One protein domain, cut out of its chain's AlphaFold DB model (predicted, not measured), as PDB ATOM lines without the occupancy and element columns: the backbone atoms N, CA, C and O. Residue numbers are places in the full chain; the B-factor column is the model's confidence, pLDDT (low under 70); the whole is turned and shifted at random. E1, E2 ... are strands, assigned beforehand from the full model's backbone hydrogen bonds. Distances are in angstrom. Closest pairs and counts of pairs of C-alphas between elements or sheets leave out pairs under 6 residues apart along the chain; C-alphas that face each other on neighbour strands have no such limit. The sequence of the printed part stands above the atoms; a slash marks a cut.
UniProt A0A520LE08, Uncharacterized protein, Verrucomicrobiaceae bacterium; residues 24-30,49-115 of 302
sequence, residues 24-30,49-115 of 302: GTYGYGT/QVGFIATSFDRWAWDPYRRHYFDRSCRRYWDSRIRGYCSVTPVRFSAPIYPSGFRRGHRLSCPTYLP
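Overview. This is residues 24 to 30 and 49 to 115 of the 302 residues of an uncharacterized protein of Verrucomicrobiaceae bacterium (UniProt A0A520LE08). This model has little regular structure: a small antiparallel sheet of three short strands, with the long unnamed stretch of residues 80 to 115 looping round it from the E3 side to beyond E1 near Gly 105, then turning back to end at Pro 115 toward the E3 side. The 74 printed residues hold no named helix, and E1, E2 and E3 form a meander, each strand the antiparallel neighbour of the one before, in the order E1, E2, E3. The class is all strand, with 12 residues in named elements. The whole is compact, with a radius of gyration of the C-alphas of 11.5 A, and rounded, spanning 31 by 27 by 26 A.

Along the chain. E1, residues 60 to 63, begins at C-alpha 60 (11.753, -29.790, -22.627). E2 is residues 68 to 71. E3, residues 76 to 79, ends at C-alpha 79 (7.106, -22.970, -32.090). Each is 9.9 A long.

Arrangement. Hairpin E1 and E2 has N 61 and O 70 at 3.0 A. Hairpin E2 and E3 has N 78 and O 69 at 2.8 A. Residues 53 to 54 pair antiparallel with 61 to 62 of E1.

Size, cuts and confidence. Residues 31 to 48 are not printed; C-alphas 30 and 49 are 11.9 A apart. Both links between strands are tight. Residues 24 to 30 and 49 to 50 have pLDDT under 70.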
ATOM      1  N   GLY A  24       4.926 -40.224 -12.169       35.41
ATOM      2  CA  GLY A  24       6.242 -39.878 -12.732       35.41
ATOM      3  C   GLY A  24       6.211 -39.147 -14.088       35.41
ATOM      4  O   GLY A  24       7.202 -38.528 -14.475       35.41
ATOM      5  N   THR A  25       5.072 -39.156 -14.793       39.53
ATOM      6  CA  THR A  25       4.887 -38.414 -16.058       39.53
ATOM      7  C   THR A  25       4.936 -36.887 -15.869       39.53
ATOM      8  O   THR A  25       5.356 -36.156 -16.774       39.53
ATOM      9  N   TYR A  26       4.530 -36.391 -14.692       36.19
ATOM     10  CA  TYR A  26       4.597 -34.973 -14.342       36.19
ATOM     11  C   TYR A  26       6.004 -34.644 -13.840       36.19
ATOM     12  O   TYR A  26       6.323 -34.818 -12.668       36.19
ATOM     13  N   GLY A  27       6.868 -34.185 -14.747       36.16
ATOM     14  CA  GLY A  27       8.263 -33.899 -14.410       36.16
ATOM     15  C   GLY A  27       8.391 -32.815 -13.335       36.16
ATOM     16  O   GLY A  27       8.171 -31.639 -13.636       36.16
ATOM     17  N   TYR A  28       8.789 -33.223 -12.125       33.62
ATOM     18  CA  TYR A  28       9.053 -32.384 -10.948       33.62
ATOM     19  C   TYR A  28      10.264 -31.454 -11.157       33.62
ATOM     20  O   TYR A  28      11.339 -31.645 -10.596       33.62
ATOM     21  N   GLY A  29      10.090 -30.432 -11.996       35.06
ATOM     22  CA  GLY A  29      11.031 -29.325 -12.157       35.06
ATOM     23  C   GLY A  29      10.680 -28.167 -11.222       35.06
ATOM     24  O   GLY A  29       9.559 -27.660 -11.255       35.06
ATOM     25  N   THR A  30      11.638 -27.722 -10.412       27.98
ATOM     26  CA  THR A  30      11.476 -26.638  -9.432       27.98
ATOM     27  C   THR A  30      11.269 -25.271 -10.099       27.98
ATOM     28  O   THR A  30      12.208 -24.542 -10.421       27.98
ATOM     29  N   GLN A  49       1.275 -27.396 -11.827       40.62
ATOM     30  CA  GLN A  49      -0.024 -27.382 -12.493       40.62
ATOM     31  C   GLN A  49      -0.179 -28.601 -13.414       40.62
ATOM     32  O   GLN A  49       0.634 -28.828 -14.313       40.62
ATOM     33  N   VAL A  50      -1.256 -29.358 -13.193       49.19
ATOM     34  CA  VAL A  50      -1.594 -30.579 -13.935       49.19
ATOM     35  C   VAL A  50      -1.665 -30.282 -15.437       49.19
ATOM     36  O   VAL A  50      -2.530 -29.531 -15.891       49.19
ATOM     37  N   GLY A  51      -0.761 -30.880 -16.220       70.56
ATOM     38  CA  GLY A  51      -0.808 -30.800 -17.684       70.56
ATOM     39  C   GLY A  51       0.499 -31.104 -18.417       70.56
ATOM     40  O   GLY A  51       0.452 -31.751 -19.457       70.56
ATOM     41  N   PHE A  52       1.657 -30.668 -17.912       84.69
ATOM     42  CA  PHE A  52       2.918 -30.811 -18.655       84.69
ATOM     43  C   PHE A  52       3.405 -32.263 -18.744       84.69
ATOM     44  O   PHE A  52       3.649 -32.908 -17.725       84.69
ATOM     45  N   ILE A  53       3.644 -32.729 -19.972       85.88
ATOM     46  CA  ILE A  53       4.247 -34.035 -20.260       85.88
ATOM     47  C   ILE A  53       5.772 -33.886 -20.261       85.88
ATOM     48  O   ILE A  53       6.315 -33.048 -20.990       85.88
ATOM     49  N   ALA A  54       6.478 -34.701 -19.474       84.62
ATOM     50  CA  ALA A  54       7.934 -34.786 -19.550       84.62
ATOM     51  C   ALA A  54       8.394 -35.405 -20.884       84.62
ATOM     52  O   ALA A  54       7.843 -36.404 -21.347       84.62
ATOM     53  N   THR A  55       9.430 -34.829 -21.495       85.44
ATOM     54  CA  THR A  55      10.064 -35.405 -22.690       85.44
ATOM     55  C   THR A  55      11.319 -36.214 -22.329       85.44
ATOM     56  O   THR A  55      11.728 -36.266 -21.166       85.44
ATOM     57  N   SER A  56      11.960 -36.852 -23.312       84.19
ATOM     58  CA  SER A  56      13.209 -37.610 -23.136       84.19
ATOM     59  C   SER A  56      14.451 -36.745 -22.844       84.19
ATOM     60  O   SER A  56      15.553 -37.277 -22.784       84.19
ATOM     61  N   PHE A  57      14.302 -35.426 -22.685       83.44
ATOM     62  CA  PHE A  57      15.362 -34.496 -22.298       83.44
ATOM     63  C   PHE A  57      14.777 -33.455 -21.340       83.44
ATOM     64  O   PHE A  57      13.931 -32.652 -21.733       83.44
ATOM     65  N   ASP A  58      15.214 -33.457 -20.080       81.56
ATOM     66  CA  ASP A  58      14.503 -32.803 -18.969       81.56
ATOM     67  C   ASP A  58      14.340 -31.279 -19.078       81.56
ATOM     68  O   ASP A  58      13.491 -30.709 -18.393       81.56
ATOM     69  N   ARG A  59      15.060 -30.614 -19.987       86.50
ATOM     70  CA  ARG A  59      14.812 -29.213 -20.364       86.50
ATOM     71  C   ARG A  59      13.435 -28.997 -21.006       86.50
ATOM     72  O   ARG A  59      12.822 -27.955 -20.779       86.50
ATOM     73  N   TRP A  60      12.961 -29.942 -21.816       88.75
ATOM     74  CA  TRP A  60      11.753 -29.790 -22.627       88.75
ATOM     75  C   TRP A  60      10.545 -30.493 -21.996       88.75
ATOM     76  O   TRP A  60      10.616 -31.640 -21.543       88.75
ATOM     77  N   ALA A  61       9.404 -29.812 -22.032       91.00
ATOM     78  CA  ALA A  61       8.088 -30.378 -21.756       91.00
ATOM     79  C   ALA A  61       7.149 -30.136 -22.946       91.00
ATOM     80  O   ALA A  61       7.352 -29.189 -23.707       91.00
ATOM     81  N   TRP A  62       6.103 -30.947 -23.090       90.62
ATOM     82  CA  TRP A  62       4.966 -30.633 -23.963       90.62
ATOM     83  C   TRP A  62       3.799 -30.113 -23.122       90.62
ATOM     84  O   TRP A  62       3.433 -30.738 -22.123       90.62
ATOM     85  N   ASP A  63       3.212 -28.984 -23.524       90.62
ATOM     86  CA  ASP A  63       1.946 -28.488 -22.978       90.62
ATOM     87  C   ASP A  63       0.796 -28.952 -23.893       90.62
ATOM     88  O   ASP A  63       0.635 -28.397 -24.986       90.62
ATOM     89  N   PRO A  64      -0.030 -29.935 -23.489       88.44
ATOM     90  CA  PRO A  64      -1.141 -30.402 -24.311       88.44
ATOM     91  C   PRO A  64      -2.282 -29.378 -24.400       88.44
ATOM     92  O   PRO A  64      -3.036 -29.398 -25.372       88.44
ATOM     93  N   TYR A  65      -2.395 -28.445 -23.449       88.38
ATOM     94  CA  TYR A  65      -3.383 -27.364 -23.496       88.38
ATOM     95  C   TYR A  65      -2.945 -26.198 -24.389       88.38
ATOM     96  O   TYR A  65      -3.787 -25.382 -24.745       88.38
ATOM     97  N   ARG A  66      -1.669 -26.098 -24.783       88.81
ATOM     98  CA  ARG A  66      -1.180 -25.102 -25.768       88.81
ATOM     99  C   ARG A  66      -0.658 -25.710 -27.067       88.81
ATOM    100  O   ARG A  66      -0.449 -24.991 -28.040       88.81
ATOM    101  N   ARG A  67      -0.490 -27.035 -27.109       90.06
ATOM    102  CA  ARG A  67       0.014 -27.808 -28.255       90.06
ATOM    103  C   ARG A  67       1.405 -27.346 -28.707       90.06
ATOM    104  O   ARG A  67       1.663 -27.243 -29.905       90.06
ATOM    105  N   HIS A  68       2.260 -26.972 -27.757       91.19
ATOM    106  CA  HIS A  68       3.598 -26.419 -27.993       91.19
ATOM    107  C   HIS A  68       4.605 -27.029 -27.013       91.19
ATOM    108  O   HIS A  68       4.247 -27.454 -25.909       91.19
ATOM    109  N   TYR A  69       5.882 -27.012 -27.393       91.62
ATOM    110  CA  TYR A  69       6.969 -27.349 -26.480       91.62
ATOM    111  C   TYR A  69       7.285 -26.163 -25.569       91.62
ATOM    112  O   TYR A  69       7.303 -25.017 -26.010       91.62
ATOM    113  N   PHE A  70       7.550 -26.444 -24.297       91.69
ATOM    114  CA  PHE A  70       7.963 -25.472 -23.294       91.69
ATOM    115  C   PHE A  70       9.403 -25.753 -22.869       91.69
ATOM    116  O   PHE A  70       9.730 -26.866 -22.447       91.69
ATOM    117  N   ASP A  71      10.257 -24.738 -22.979       90.56
ATOM    118  CA  ASP A  71      11.626 -24.769 -22.482       90.56
ATOM    119  C   ASP A  71      11.641 -24.351 -21.010       90.56
ATOM    120  O   ASP A  71      11.471 -23.174 -20.676       90.56
ATOM    121  N   ARG A  72      11.894 -25.310 -20.116       84.19
ATOM    122  CA  ARG A  72      11.989 -25.059 -18.671       84.19
ATOM    123  C   ARG A  72      13.163 -24.141 -18.307       84.19
ATOM    124  O   ARG A  72      13.082 -23.464 -17.285       84.19
ATOM    125  N   SER A  73      14.220 -24.082 -19.127       83.00
ATOM    126  CA  SER A  73      15.433 -23.302 -18.830       83.00
ATOM    127  C   SER A  73      15.262 -21.797 -19.065       83.00
ATOM    128  O   SER A  73      15.674 -21.006 -18.223       83.00
ATOM    129  N   CYS A  74      14.598 -21.386 -20.154       82.88
ATOM    130  CA  CYS A  74      14.299 -19.971 -20.430       82.88
ATOM    131  C   CYS A  74      12.841 -19.562 -20.137       82.88
ATOM    132  O   CYS A  74      12.493 -18.389 -20.282       82.88
ATOM    133  N   ARG A  75      11.997 -20.515 -19.709       84.06
ATOM    134  CA  ARG A  75      10.561 -20.358 -19.400       84.06
ATOM    135  C   ARG A  75       9.727 -19.811 -20.568       84.06
ATOM    136  O   ARG A  75       8.785 -19.048 -20.358       84.06
ATOM    137  N   ARG A  76      10.059 -20.207 -21.801       87.19
ATOM    138  CA  ARG A  76       9.350 -19.804 -23.030       87.19
ATOM    139  C   ARG A  76       8.821 -21.010 -23.791       87.19
ATOM    140  O   ARG A  76       9.355 -22.112 -23.694       87.19
ATOM    141  N   TYR A  77       7.782 -20.777 -24.583       91.88
ATOM    142  CA  TYR A  77       7.299 -21.754 -25.551       91.88
ATOM    143  C   TYR A  77       8.134 -21.685 -26.827       91.88
ATOM    144  O   TYR A  77       8.628 -20.618 -27.196       91.88
ATOM    145  N   TRP A  78       8.291 -22.827 -27.482       92.00
ATOM    146  CA  TRP A  78       8.961 -22.989 -28.764       92.00
ATOM    147  C   TRP A  78       7.935 -23.391 -29.818       92.00
ATOM    148  O   TRP A  78       7.239 -24.400 -29.658       92.00
ATOM    149  N   ASP A  79       7.871 -22.620 -30.900       86.75
ATOM    150  CA  ASP A  79       7.106 -22.970 -32.090       86.75
ATOM    151  C   ASP A  79       8.027 -23.696 -33.083       86.75
ATOM    152  O   ASP A  79       9.049 -23.177 -33.546       86.75
ATOM    153  N   SER A  80       7.654 -24.933 -33.408       84.00
ATOM    154  CA  SER A  80       8.367 -25.784 -34.357       84.00
ATOM    155  C   SER A  80       8.242 -25.313 -35.808       84.00
ATOM    156  O   SER A  80       9.104 -25.662 -36.614       84.00
ATOM    157  N   ARG A  81       7.222 -24.502 -36.135       84.12
ATOM    158  CA  ARG A  81       6.971 -23.967 -37.484       84.12
ATOM    159  C   ARG A  81       8.021 -22.931 -37.871       84.12
ATOM    160  O   ARG A  81       8.666 -23.072 -38.903       84.12
ATOM    161  N   ILE A  82       8.230 -21.933 -37.010       86.62
ATOM    162  CA  ILE A  82       9.236 -20.873 -37.202       86.62
ATOM    163  C   ILE A  82      10.622 -21.236 -36.643       86.62
ATOM    164  O   ILE A  82      11.553 -20.447 -36.772       86.62
ATOM    165  N   ARG A  83      10.764 -22.410 -36.004       87.62
ATOM    166  CA  ARG A  83      11.983 -22.870 -35.308       87.62
ATOM    167  C   ARG A  83      12.545 -21.809 -34.349       87.62
ATOM    168  O   ARG A  83      13.735 -21.499 -34.374       87.62
ATOM    169  N   GLY A  84      11.679 -21.262 -33.499       89.31
ATOM    170  CA  GLY A  84      12.024 -20.175 -32.584       89.31
ATOM    171  C   GLY A  84      11.133 -20.123 -31.346       89.31
ATOM    172  O   GLY A  84      10.116 -20.812 -31.251       89.31
ATOM    173  N   TYR A  85      11.512 -19.288 -30.378       90.44
ATOM    174  CA  TYR A  85      10.677 -19.036 -29.204       90.44
ATOM    175  C   TYR A  85       9.517 -18.101 -29.545       90.44
ATOM    176  O   TYR A  85       9.704 -17.086 -30.214       90.44
ATOM    177  N   CYS A  86       8.335 -18.400 -29.015       86.94
ATOM    178  CA  CYS A  86       7.176 -17.524 -29.117       86.94
ATOM    179  C   CYS A  86       7.450 -16.202 -28.375       86.94
ATOM    180  O   CYS A  86       7.902 -16.209 -27.227       86.94
ATOM    181  N   SER A  87       7.146 -15.066 -29.010       87.88
ATOM    182  CA  SER A  87       7.223 -13.732 -28.390       87.88
ATOM    183  C   SER A  87       6.145 -13.517 -27.320       87.88
ATOM    184  O   SER A  87       6.369 -12.805 -26.344       87.88
ATOM    185  N   VAL A  88       4.992 -14.167 -27.493       86.00
ATOM    186  CA  VAL A  88       3.837 -14.159 -26.588       86.00
ATOM    187  C   VAL A  88       3.496 -15.603 -26.214       86.00
ATOM    188  O   VAL A  88       3.764 -16.535 -26.971       86.00
ATOM    189  N   THR A  89       2.909 -15.810 -25.035       86.75
ATOM    190  CA  THR A  89       2.468 -17.143 -24.595       86.75
ATOM    191  C   THR A  89       1.368 -17.676 -25.532       86.75
ATOM    192  O   THR A  89       0.373 -16.973 -25.711       86.75
ATOM    193  N   PRO A  90       1.479 -18.898 -26.095       86.88
ATOM    194  CA  PRO A  90       0.469 -19.444 -27.002       86.88
ATOM    195  C   PRO A  90      -0.917 -19.580 -26.357       86.88
ATOM    196  O   PRO A  90      -1.037 -19.787 -25.142       86.88
ATOM    197  N   VAL A  91      -1.962 -19.512 -27.188       88.25
ATOM    198  CA  VAL A  91      -3.368 -19.676 -26.776       88.25
ATOM    199  C   VAL A  91      -3.559 -20.999 -26.032       88.25
ATOM    200  O   VAL A  91      -3.062 -22.041 -26.461       88.25
ATOM    201  N   ARG A  92      -4.291 -20.959 -24.911       88.81
ATOM    202  CA  ARG A  92      -4.671 -22.156 -24.154       88.81
ATOM    203  C   ARG A  92      -6.040 -22.653 -24.622       88.81
ATOM    204  O   ARG A  92      -7.024 -21.929 -24.526       88.81
ATOM    205  N   PHE A  93      -6.093 -23.891 -25.089       85.62
ATOM    206  CA  PHE A  93      -7.314 -24.622 -25.407       85.62
ATOM    207  C   PHE A  93      -7.945 -25.207 -24.134       85.62
ATOM    208  O   PHE A  93      -7.249 -25.489 -23.156       85.62
ATOM    209  N   SER A  94      -9.263 -25.412 -24.152       84.69
ATOM    210  CA  SER A  94     -10.015 -26.040 -23.055       84.69
ATOM    211  C   SER A  94      -9.703 -27.533 -22.905       84.69
ATOM    212  O   SER A  94      -9.536 -28.016 -21.789       84.69
ATOM    213  N   ALA A  95      -9.579 -28.253 -24.023       82.81
ATOM    214  CA  ALA A  95      -9.226 -29.670 -24.056       82.81
ATOM    215  C   ALA A  95      -7.713 -29.882 -24.294       82.81
ATOM    216  O   ALA A  95      -7.131 -29.194 -25.142       82.81
ATOM    217  N   PRO A  96      -7.071 -30.845 -23.602       84.44
ATOM    218  CA  PRO A  96      -5.682 -31.213 -23.853       84.44
ATOM    219  C   PRO A  96      -5.558 -32.026 -25.151       84.44
ATOM    220  O   PRO A  96      -6.299 -32.987 -25.354       84.44
ATOM    221  N   ILE A  97      -4.585 -31.692 -26.004       85.44
ATOM    222  CA  ILE A  97      -4.190 -32.525 -27.148       85.44
ATOM    223  C   ILE A  97      -2.805 -33.124 -26.912       85.44
ATOM    224  O   ILE A  97      -1.789 -32.428 -26.799       85.44
ATOM    225  N   TYR A  98      -2.787 -34.450 -26.863       85.62
ATOM    226  CA  TYR A  98      -1.588 -35.263 -26.740       85.62
ATOM    227  C   TYR A  98      -0.933 -35.463 -28.117       85.62
ATOM    228  O   TYR A  98      -1.642 -35.559 -29.121       85.62
ATOM    229  N   PRO A  99       0.407 -35.508 -28.198       81.25
ATOM    230  CA  PRO A  99       1.106 -35.784 -29.445       81.25
ATOM    231  C   PRO A  99       0.979 -37.265 -29.829       81.25
ATOM    232  O   PRO A  99       0.741 -38.127 -28.979       81.25
ATOM    233  N   SER A 100       1.144 -37.571 -31.117       78.62
ATOM    234  CA  SER A 100       1.041 -38.938 -31.634       78.62
ATOM    235  C   SER A 100       2.035 -39.884 -30.952       78.62
ATOM    236  O   SER A 100       3.180 -39.529 -30.677       78.62
ATOM    237  N   GLY A 101       1.576 -41.100 -30.642       75.19
ATOM    238  CA  GLY A 101       2.367 -42.106 -29.929       75.19
ATOM    239  C   GLY A 101       2.531 -41.873 -28.421       75.19
ATOM    240  O   GLY A 101       3.112 -42.731 -27.756       75.19
ATOM    241  N   PHE A 102       2.015 -40.776 -27.848       82.50
ATOM    242  CA  PHE A 102       2.033 -40.587 -26.396       82.50
ATOM    243  C   PHE A 102       1.236 -41.685 -25.674       82.50
ATOM    244  O   PHE A 102       0.093 -41.983 -26.020       82.50
ATOM    245  N   ARG A 103       1.840 -42.238 -24.619       78.75
ATOM    246  CA  ARG A 103       1.208 -43.146 -23.659       78.75
ATOM    247  C   ARG A 103       1.387 -42.561 -22.261       78.75
ATOM    248  O   ARG A 103       2.468 -42.074 -21.937       78.75
ATOM    249  N   ARG A 104       0.343 -42.629 -21.431       75.62
ATOM    250  CA  ARG A 104       0.415 -42.264 -20.005       75.62
ATOM    251  C   ARG A 104       1.514 -43.086 -19.306       75.62
ATOM    252  O   ARG A 104       1.786 -44.201 -19.742       75.62
ATOM    253  N   GLY A 105       2.195 -42.503 -18.322       72.12
ATOM    254  CA  GLY A 105       3.381 -43.079 -17.676       72.12
ATOM    255  C   GLY A 105       4.693 -42.807 -18.417       72.12
ATOM    256  O   GLY A 105       5.738 -42.606 -17.799       72.12
ATOM    257  N   HIS A 106       4.660 -42.731 -19.751       72.62
ATOM    258  CA  HIS A 106       5.867 -42.624 -20.567       72.62
ATOM    259  C   HIS A 106       6.294 -41.174 -20.841       72.62
ATOM    260  O   HIS A 106       5.479 -40.277 -21.076       72.62
ATOM    261  N   ARG A 107       7.614 -40.957 -20.898       80.38
ATOM    262  CA  ARG A 107       8.212 -39.724 -21.431       80.38
ATOM    263  C   ARG A 107       8.046 -39.667 -22.951       80.38
ATOM    264  O   ARG A 107       8.248 -40.662 -23.641       80.38
ATOM    265  N   LEU A 108       7.753 -38.484 -23.481       84.75
ATOM    266  CA  LEU A 108       7.675 -38.246 -24.926       84.75
ATOM    267  C   LEU A 108       9.076 -38.120 -25.551       84.75
ATOM    268  O   LEU A 108       9.864 -37.284 -25.114       84.75
ATOM    269  N   SER A 109       9.381 -38.870 -26.608       85.50
ATOM    270  CA  SER A 109      10.641 -38.719 -27.356       85.50
ATOM    271  C   SER A 109      10.826 -37.287 -27.871       85.50
ATOM    272  O   SER A 109       9.974 -36.774 -28.596       85.50
ATOM    273  N   CYS A 110      11.940 -36.630 -27.526       84.38
ATOM    274  CA  CYS A 110      12.223 -35.273 -28.001       84.38
ATOM    275  C   CYS A 110      12.395 -35.232 -29.527       84.38
ATOM    276  O   CYS A 110      13.313 -35.883 -30.040       84.38
ATOM    277  N   PRO A 111      11.630 -34.395 -30.252       84.38
ATOM    278  CA  PRO A 111      11.894 -34.140 -31.659       84.38
ATOM    279  C   PRO A 111      13.321 -33.637 -31.897       84.38
ATOM    280  O   PRO A 111      13.865 -32.840 -31.130       84.38
ATOM    281  N   THR A 112      13.921 -34.074 -33.001       84.25
ATOM    282  CA  THR A 112      15.293 -33.714 -33.399       84.25
ATOM    283  C   THR A 112      15.480 -32.219 -33.661       84.25
ATOM    284  O   THR A 112      16.584 -31.715 -33.481       84.25
ATOM    285  N   TYR A 113      14.412 -31.499 -34.020       83.75
ATOM    286  CA  TYR A 113      14.432 -30.056 -34.280       83.75
ATOM    287  C   TYR A 113      14.467 -29.169 -33.021       83.75
ATOM    288  O   TYR A 113      14.619 -27.955 -33.153       83.75
ATOM    289  N   LEU A 114      14.281 -29.719 -31.813       87.19
ATOM    290  CA  LEU A 114      14.335 -28.920 -30.585       87.19
ATOM    291  C   LEU A 114      15.793 -28.623 -30.189       87.19
ATOM    292  O   LEU A 114      16.604 -29.553 -30.144       87.19
ATOM    293  N   PRO A 115      16.143 -27.372 -29.825       81.69
ATOM    294  CA  PRO A 115      17.472 -27.038 -29.319       81.69
ATOM    295  C   PRO A 115      17.888 -27.921 -28.133       81.69
ATOM    296  O   PRO A 115      17.339 -27.825 -27.033       81.69
TER     297      PRO A 115